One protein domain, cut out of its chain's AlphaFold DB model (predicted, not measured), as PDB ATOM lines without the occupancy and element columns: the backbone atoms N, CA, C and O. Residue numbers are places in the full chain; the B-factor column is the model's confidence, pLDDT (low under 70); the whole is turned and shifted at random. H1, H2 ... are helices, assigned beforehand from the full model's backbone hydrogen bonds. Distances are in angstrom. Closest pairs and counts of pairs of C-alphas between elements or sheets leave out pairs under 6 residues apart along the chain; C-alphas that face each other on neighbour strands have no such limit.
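Overview. This is residues 187 to 249 of the 249 residues of an uncharacterized protein of Escherichia coli (UniProt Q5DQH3). Three helices follow one another in a loose zigzag, with H3 as its long middle stroke and H2 and H4 set at steep angles near its two ends; the short H1 makes a corner with H2. From the end of H4 the unnamed stretch of residues 235 to 249 folds back to the first printed residues, which it meets in a short parallel pairing of residues 187 to 188 with 247 to 248. The printed part has 63 residues with four named helices, in the order H1, H2, H3, H4, and no named strand; the class is all helix. The whole is compact, with a radius of gyration of the C-alphas of 11.2 A, and the C-alphas span 32 by 23 by 20 A.

Along the chain. The longest helix by residues is H3, residues 214 to 224, 15.3 A from first to last C-alpha; it begins at C-alpha 214 (130.227, 85.459, 127.147). Before it stands H2, residues 203 to 211, 12.8 A long. After it comes H4, residues 226 to 234, 12.3 A long, which ends at C-alpha 234 (135.063, 102.613, 132.833). H1 holds residues 197 to 201, is 7.2 A long and begins at C-alpha 197 (115.746, 92.134, 133.099).

Arrangement. H3 and H4 are close but not clearly touching; their closest C-alphas, those of Asp 222 and Met 229, are 5.9 A apart. They run opposite ways at a steep tilt of 52 degrees. H3 and H2 are also close but not clearly touching, with the closest C-alphas, those of Leu 209 and Phe 217, 7.7 A apart. These two run opposite ways at a steep tilt of 57 degrees. H1 and H2 only just touch, with 3 pairs of C-alphas within 8 A, and touch only at the corner by their link; the closest C-alphas are those of Met 200 and Arg 206, 6.8 A apart. H1 is apart from H3 and from H4, and H2 is apart from H4. In H2, H3 and H4 every O i to N i+4 pair is within hydrogen-bond range; in H1 0 of 1 is, while 2 of 2 O i to N i+3 pairs are. Residues 191 to 192 form a short antiparallel pairing with residues 195 to 196.

Size, cuts and confidence. The two C-alphas farthest apart, those of Tyr 203 and Ala 234, are 32.1 A apart, while the first and last printed C-alphas, those of Tyr 187 and Val 249, are 6.4 A apart. The printed part has no cut, and Val 249 is the chain's last residue. The links H1 to H2, H2 to H3 and H3 to H4 are tight, and no link between helices is long. The mean pLDDT of the printed part is 83.7; residue 201 and residues 242 to 245 are under 70.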
ATOM      1  N   TYR A 187     126.985  93.042 137.381       88.56
ATOM      2  CA  TYR A 187     125.923  93.919 137.859       88.56
ATOM      3  C   TYR A 187     125.076  94.360 136.666       88.56
ATOM      4  O   TYR A 187     125.620  94.843 135.680       88.56
ATOM      5  N   LEU A 188     123.761  94.142 136.724       88.31
ATOM      6  CA  LEU A 188     122.835  94.478 135.642       88.31
ATOM      7  C   LEU A 188     121.680  95.323 136.169       88.31
ATOM      8  O   LEU A 188     121.139  94.989 137.227       88.31
ATOM      9  N   PRO A 189     121.238  96.348 135.419       87.81
ATOM     10  CA  PRO A 189     120.117  97.167 135.830       87.81
ATOM     11  C   PRO A 189     118.844  96.326 135.862       87.81
ATOM     12  O   PRO A 189     118.566  95.558 134.939       87.81
ATOM     13  N   ARG A 190     118.046  96.487 136.912       81.81
ATOM     14  CA  ARG A 190     116.716  95.875 137.086       81.81
ATOM     15  C   ARG A 190     115.784  96.052 135.887       81.81
ATOM     16  O   ARG A 190     115.038  95.142 135.529       81.81
ATOM     17  N   GLN A 191     115.836  97.224 135.266       84.38
ATOM     18  CA  GLN A 191     115.036  97.570 134.103       84.38
ATOM     19  C   GLN A 191     115.943  97.727 132.889       84.38
ATOM     20  O   GLN A 191     116.833  98.576 132.873       84.38
ATOM     21  N   PHE A 192     115.685  96.934 131.859       85.88
ATOM     22  CA  PHE A 192     116.262  97.133 130.541       85.88
ATOM     23  C   PHE A 192     115.340  98.031 129.701       85.88
ATOM     24  O   PHE A 192     114.142  98.138 129.995       85.88
ATOM     25  N   PRO A 193     115.844  98.642 128.615       86.12
ATOM     26  CA  PRO A 193     115.014  99.429 127.701       86.12
ATOM     27  C   PRO A 193     113.815  98.657 127.128       86.12
ATOM     28  O   PRO A 193     112.771  99.242 126.862       86.12
ATOM     29  N   THR A 194     113.941  97.335 126.975       82.50
ATOM     30  CA  THR A 194     112.895  96.459 126.420       82.50
ATOM     31  C   THR A 194     111.954  95.863 127.469       82.50
ATOM     32  O   THR A 194     111.008  95.170 127.104       82.50
ATOM     33  N   GLY A 195     112.204  96.080 128.763       81.75
ATOM     34  CA  GLY A 195     111.420  95.486 129.845       81.75
ATOM     35  C   GLY A 195     112.260  95.100 131.065       81.75
ATOM     36  O   GLY A 195     113.456  95.379 131.113       81.75
ATOM     37  N   PRO A 196     111.653  94.455 132.071       81.00
ATOM     38  CA  PRO A 196     112.379  93.952 133.233       81.00
ATOM     39  C   PRO A 196     113.451  92.940 132.825       81.00
ATOM     40  O   PRO A 196     113.195  92.045 132.012       81.00
ATOM     41  N   ASN A 197     114.640  93.038 133.420       80.50
ATOM     42  CA  ASN A 197     115.746  92.134 133.099       80.50
ATOM     43  C   ASN A 197     115.437  90.661 133.437       80.50
ATOM     44  O   ASN A 197     115.927  89.755 132.765       80.50
ATOM     45  N   ASP A 198     114.542  90.416 134.398       76.88
ATOM     46  CA  ASP A 198     114.061  89.090 134.793       76.88
ATOM     47  C   ASP A 198     113.434  88.310 133.626       76.88
ATOM     48  O   ASP A 198     113.440  87.076 133.634       76.88
ATOM     49  N   MET A 199     112.941  88.988 132.579       73.50
ATOM     50  CA  MET A 199     112.451  88.327 131.362       73.50
ATOM     51  C   MET A 199     113.547  87.497 130.679       73.50
ATOM     52  O   MET A 199     113.282  86.397 130.179       73.50
ATOM     53  N   MET A 200     114.790  87.980 130.733       72.50
ATOM     54  CA  MET A 200     115.980  87.282 130.248       72.50
ATOM     55  C   MET A 200     116.329  86.062 131.118       72.50
ATOM     56  O   MET A 200     116.947  85.115 130.647       72.50
ATOM     57  N   HIS A 201     115.862  86.036 132.370       69.81
ATOM     58  CA  HIS A 201     116.033  84.928 133.313       69.81
ATOM     59  C   HIS A 201     114.784  84.042 133.465       69.81
ATOM     60  O   HIS A 201     114.723  83.223 134.393       69.81
ATOM     61  N   SER A 202     113.822  84.143 132.538       73.62
ATOM     62  CA  SER A 202     112.743  83.158 132.357       73.62
ATOM     63  C   SER A 202     113.304  81.761 132.052       73.62
ATOM     64  O   SER A 202     114.483  81.618 131.746       73.62
ATOM     65  N   TYR A 203     112.493  80.696 132.113       72.50
ATOM     66  CA  TYR A 203     112.995  79.341 131.817       72.50
ATOM     67  C   TYR A 203     113.600  79.242 130.406       72.50
ATOM     68  O   TYR A 203     114.697  78.711 130.228       72.50
ATOM     69  N   LEU A 204     112.913  79.831 129.419       77.25
ATOM     70  CA  LEU A 204     113.417  79.948 128.053       77.25
ATOM     71  C   LEU A 204     114.652  80.854 127.993       77.25
ATOM     72  O   LEU A 204     115.651  80.471 127.396       77.25
ATOM     73  N   GLY A 205     114.611  82.013 128.655       78.38
ATOM     74  CA  GLY A 205     115.736  82.945 128.706       78.38
ATOM     75  C   GLY A 205     117.003  82.320 129.298       78.38
ATOM     76  O   GLY A 205     118.066  82.417 128.700       78.38
ATOM     77  N   ARG A 206     116.891  81.559 130.393       77.25
ATOM     78  CA  ARG A 206     118.005  80.803 130.992       77.25
ATOM     79  C   ARG A 206     118.546  79.730 130.056       77.25
ATOM     80  O   ARG A 206     119.761  79.580 129.974       77.25
ATOM     81  N   CYS A 207     117.676  78.997 129.354       81.25
ATOM     82  CA  CYS A 207     118.119  78.037 128.339       81.25
ATOM     83  C   CYS A 207     118.928  78.732 127.236       81.25
ATOM     84  O   CYS A 207     120.033  78.291 126.933       81.25
ATOM     85  N   LEU A 208     118.417  79.838 126.688       81.38
ATOM     86  CA  LEU A 208     119.103  80.603 125.644       81.38
ATOM     87  C   LEU A 208     120.429  81.200 126.146       81.38
ATOM     88  O   LEU A 208     121.458  81.018 125.504       81.38
ATOM     89  N   LEU A 209     120.442  81.825 127.328       79.69
ATOM     90  CA  LEU A 209     121.655  82.377 127.942       79.69
ATOM     91  C   LEU A 209     122.709  81.305 128.235       79.69
ATOM     92  O   LEU A 209     123.899  81.557 128.082       79.69
ATOM     93  N   SER A 210     122.292  80.098 128.632       80.69
ATOM     94  CA  SER A 210     123.224  78.988 128.869       80.69
ATOM     95  C   SER A 210     123.930  78.492 127.604       80.69
ATOM     96  O   SER A 210     124.971  77.849 127.709       80.69
ATOM     97  N   GLN A 211     123.361  78.775 126.429       84.25
ATOM     98  CA  GLN A 211     123.925  78.411 125.129       84.25
ATOM     99  C   GLN A 211     124.744  79.552 124.513       84.25
ATOM    100  O   GLN A 211     125.575  79.306 123.642       84.25
ATOM    101  N   MET A 212     124.518  80.787 124.963       86.44
ATOM    102  CA  MET A 212     125.241  81.973 124.520       86.44
ATOM    103  C   MET A 212     126.617  82.026 125.190       86.44
ATOM    104  O   MET A 212     126.735  81.817 126.400       86.44
ATOM    105  N   ASN A 213     127.671  82.298 124.419       88.38
ATOM    106  CA  ASN A 213     128.991  82.536 124.998       88.38
ATOM    107  C   ASN A 213     129.055  83.942 125.631       88.38
ATOM    108  O   ASN A 213     128.159  84.768 125.461       88.38
ATOM    109  N   TYR A 214     130.098  84.195 126.422       87.50
ATOM    110  CA  TYR A 214     130.227  85.459 127.147       87.50
ATOM    111  C   TYR A 214     130.360  86.676 126.213       87.50
ATOM    112  O   TYR A 214     129.749  87.708 126.471       87.50
ATOM    113  N   GLU A 215     131.114  86.548 125.120       89.62
ATOM    114  CA  GLU A 215     131.357  87.642 124.171       89.62
ATOM    115  C   GLU A 215     130.066  88.076 123.469       89.62
ATOM    116  O   GLU A 215     129.751  89.267 123.441       89.62
ATOM    117  N   ASP A 216     129.272  87.114 122.997       90.69
ATOM    118  CA  ASP A 216     127.964  87.353 122.386       90.69
ATOM    119  C   ASP A 216     127.007  88.020 123.376       90.69
ATOM    120  O   ASP A 216     126.263  88.937 123.022       90.69
ATOM    121  N   PHE A 217     127.043  87.588 124.639       89.00
ATOM    122  CA  PHE A 217     126.201  88.157 125.682       89.00
ATOM    123  C   PHE A 217     126.571  89.609 125.995       89.00
ATOM    124  O   PHE A 217     125.693  90.467 126.090       89.00
ATOM    125  N   ILE A 218     127.864  89.918 126.095       90.75
ATOM    126  CA  ILE A 218     128.327  91.297 126.261       90.75
ATOM    127  C   ILE A 218     127.983  92.148 125.035       90.75
ATOM    128  O   ILE A 218     127.488  93.260 125.209       90.75
ATOM    129  N   GLY A 219     128.135  91.623 123.816       92.50
ATOM    130  CA  GLY A 219     127.733  92.321 122.589       92.50
ATOM    131  C   GLY A 219     126.226  92.603 122.522       92.50
ATOM    132  O   GLY A 219     125.793  93.666 122.065       92.50
ATOM    133  N   TYR A 220     125.408  91.688 123.045       89.94
ATOM    134  CA  TYR A 220     123.973  91.911 123.212       89.94
ATOM    135  C   TYR A 220     123.683  93.062 124.186       89.94
ATOM    136  O   TYR A 220     122.872  93.937 123.873       89.94
ATOM    137  N   LEU A 221     124.375  93.110 125.331       91.25
ATOM    138  CA  LEU A 221     124.247  94.217 126.285       91.25
ATOM    139  C   LEU A 221     124.739  95.546 125.695       91.25
ATOM    140  O   LEU A 221     124.084  96.564 125.898       91.25
ATOM    141  N   ASP A 222     125.822  95.550 124.916       93.88
ATOM    142  CA  ASP A 222     126.319  96.749 124.225       93.88
ATOM    143  C   ASP A 222     125.289  97.324 123.258       93.88
ATOM    144  O   ASP A 222     125.115  98.539 123.169       93.88
ATOM    145  N   THR A 223     124.572  96.445 122.559       93.44
ATOM    146  CA  THR A 223     123.507  96.847 121.637       93.44
ATOM    147  C   THR A 223     122.299  97.397 122.392       93.44
ATOM    148  O   THR A 223     121.677  98.367 121.964       93.44
ATOM    149  N   MET A 224     121.947  96.776 123.518       91.31
ATOM    150  CA  MET A 224     120.750  97.130 124.274       91.31
ATOM    151  C   MET A 224     120.931  98.386 125.132       91.31
ATOM    152  O   MET A 224     120.000  99.178 125.259       91.31
ATOM    153  N   MET A 225     122.092  98.548 125.761       94.25
ATOM    154  CA  MET A 225     122.350  99.556 126.793       94.25
ATOM    155  C   MET A 225     123.772 100.136 126.675       94.25
ATOM    156  O   MET A 225     124.587  99.990 127.592       94.25
ATOM    157  N   PRO A 226     124.083 100.822 125.559       95.00
ATOM    158  CA  PRO A 226     125.442 101.265 125.239       95.00
ATOM    159  C   PRO A 226     126.038 102.186 126.310       95.00
ATOM    160  O   PRO A 226     127.159 101.952 126.762       95.00
ATOM    161  N   ASP A 227     125.273 103.171 126.789       94.88
ATOM    162  CA  ASP A 227     125.742 104.130 127.801       94.88
ATOM    163  C   ASP A 227     126.062 103.441 129.138       94.88
ATOM    164  O   ASP A 227     127.072 103.738 129.783       94.88
ATOM    165  N   TYR A 228     125.231 102.470 129.538       94.06
ATOM    166  CA  TYR A 228     125.460 101.676 130.746       94.06
ATOM    167  C   TYR A 228     126.741 100.857 130.619       94.06
ATOM    168  O   TYR A 228     127.592 100.890 131.503       94.06
ATOM    169  N   MET A 229     126.911 100.156 129.497       94.38
ATOM    170  CA  MET A 229     128.081  99.315 129.267       94.38
ATOM    171  C   MET A 229     129.369 100.128 129.107       94.38
ATOM    172  O   MET A 229     130.439  99.666 129.511       94.38
ATOM    173  N   GLN A 230     129.293 101.354 128.582       94.69
ATOM    174  CA  GLN A 230     130.419 102.286 128.561       94.69
ATOM    175  C   GLN A 230     130.837 102.680 129.984       94.69
ATOM    176  O   GLN A 230     132.013 102.551 130.338       94.69
ATOM    177  N   ALA A 231     129.885 103.105 130.820       93.12
ATOM    178  CA  ALA A 231     130.148 103.438 132.219       93.12
ATOM    179  C   ALA A 231     130.663 102.223 133.009       93.12
ATOM    180  O   ALA A 231     131.598 102.331 133.805       93.12
ATOM    181  N   TYR A 232     130.103 101.041 132.751       92.06
ATOM    182  CA  TYR A 232     130.470  99.820 133.452       92.06
ATOM    183  C   TYR A 232     131.896  99.370 133.107       92.06
ATOM    184  O   TYR A 232     132.661  99.020 134.006       92.06
ATOM    185  N   ARG A 233     132.330  99.496 131.846       91.69
ATOM    186  CA  ARG A 233     133.741  99.282 131.474       91.69
ATOM    187  C   ARG A 233     134.676 100.303 132.112       91.69
ATOM    188  O   ARG A 233     135.730  99.920 132.609       91.69
ATOM    189  N   ALA A 234     134.274 101.574 132.169       92.44
ATOM    190  CA  ALA A 234     135.063 102.613 132.833       92.44
ATOM    191  C   ALA A 234     135.246 102.344 134.340       92.44
ATOM    192  O   ALA A 234     136.260 102.726 134.918       92.44
ATOM    193  N   SER A 235     134.301 101.638 134.971       87.69
ATOM    194  CA  SER A 235     134.380 101.278 136.392       87.69
ATOM    195  C   SER A 235     135.384 100.165 136.719       87.69
ATOM    196  O   SER A 235     135.696  99.961 137.888       87.69
ATOM    197  N   SER A 236     135.886  99.429 135.718       83.12
ATOM    198  CA  SER A 236     136.698  98.210 135.913       83.12
ATOM    199  C   SER A 236     135.998  97.093 136.715       83.12
ATOM    200  O   SER A 236     136.654  96.190 137.230       83.12
ATOM    201  N   LEU A 237     134.664  97.142 136.833       84.50
ATOM    202  CA  LEU A 237     133.840  96.140 137.523       84.50
ATOM    203  C   LEU A 237     133.209  95.109 136.569       84.50
ATOM    204  O   LEU A 237     132.498  94.212 137.026       84.50
ATOM    205  N   LEU A 238     133.422  95.234 135.254       88.62
ATOM    206  CA  LEU A 238     132.964  94.239 134.286       88.62
ATOM    207  C   LEU A 238     133.831  92.972 134.435       88.62
ATOM    208  O   LEU A 238     135.050  93.073 134.305       88.62
ATOM    209  N   PRO A 239     133.253  91.795 134.741       87.44
ATOM    210  CA  PRO A 239     134.033  90.567 134.877       87.44
ATOM    211  C   PRO A 239     134.561  90.077 133.520       87.44
ATOM    212  O   PRO A 239     134.029  90.430 132.476       87.44
ATOM    213  N   ASP A 240     135.550  89.184 133.521       82.88
ATOM    214  CA  ASP A 240     136.037  88.564 132.273       82.88
ATOM    215  C   ASP A 240     135.164  87.381 131.806       82.88
ATOM    216  O   ASP A 240     135.271  86.939 130.669       82.88
ATOM    217  N   MET A 241     134.315  86.836 132.693       75.31
ATOM    218  CA  MET A 241     133.461  85.659 132.459       75.31
ATOM    219  C   MET A 241     132.215  85.714 133.363       75.31
ATOM    220  O   MET A 241     132.359  85.623 134.589       75.31
ATOM    221  N   ALA A 242     130.994  85.783 132.814       66.50
ATOM    222  CA  ALA A 242     129.754  85.645 133.598       66.50
ATOM    223  C   ALA A 242     128.486  85.459 132.742       66.50
ATOM    224  O   ALA A 242     128.097  86.381 132.035       66.50
ATOM    225  N   ASN A 243     127.772  84.330 132.900       60.56
ATOM    226  CA  ASN A 243     126.496  84.120 132.185       60.56
ATOM    227  C   ASN A 243     125.298  83.857 133.127       60.56
ATOM    228  O   ASN A 243     124.167  84.132 132.750       60.56
ATOM    229  N   ASN A 244     125.515  83.378 134.367       62.75
ATOM    230  CA  ASN A 244     124.415  82.849 135.205       62.75
ATOM    231  C   ASN A 244     124.305  83.386 136.647       62.75
ATOM    232  O   ASN A 244     123.362  83.017 137.339       62.75
ATOM    233  N   ASN A 245     125.213  84.256 137.103       65.94
ATOM    234  CA  ASN A 245     125.205  84.802 138.476       65.94
ATOM    235  C   ASN A 245     125.206  86.337 138.480       65.94
ATOM    236  O   ASN A 245     125.963  86.958 139.229       65.94
ATOM    237  N   ALA A 246     124.415  86.944 137.594       76.44
ATOM    238  CA  ALA A 246     124.268  88.388 137.588       76.44
ATOM    239  C   ALA A 246     123.623  88.873 138.898       76.44
ATOM    240  O   ALA A 246     122.768  88.209 139.486       76.44
ATOM    241  N   VAL A 247     124.069  90.030 139.365       79.62
ATOM    242  CA  VAL A 247     123.488  90.777 140.470       79.62
ATOM    243  C   VAL A 247     122.621  91.867 139.867       79.62
ATOM    244  O   VAL A 247     123.107  92.723 139.134       79.62
ATOM    245  N   HIS A 248     121.332  91.823 140.172       79.06
ATOM    246  CA  HIS A 248     120.359  92.769 139.644       79.06
ATOM    247  C   HIS A 248     120.262  93.977 140.574       79.06
ATOM    248  O   HIS A 248     119.759  93.847 141.694       79.06
ATOM    249  N   VAL A 249     120.750  95.123 140.104       71.38
ATOM    250  CA  VAL A 249     120.819  96.403 140.833       71.38
ATOM    251  C   VAL A 249     119.935  97.455 140.187       71.38
ATOM    252  O   VAL A 249     119.731  97.404 138.958       71.38
TER     253      VAL A 249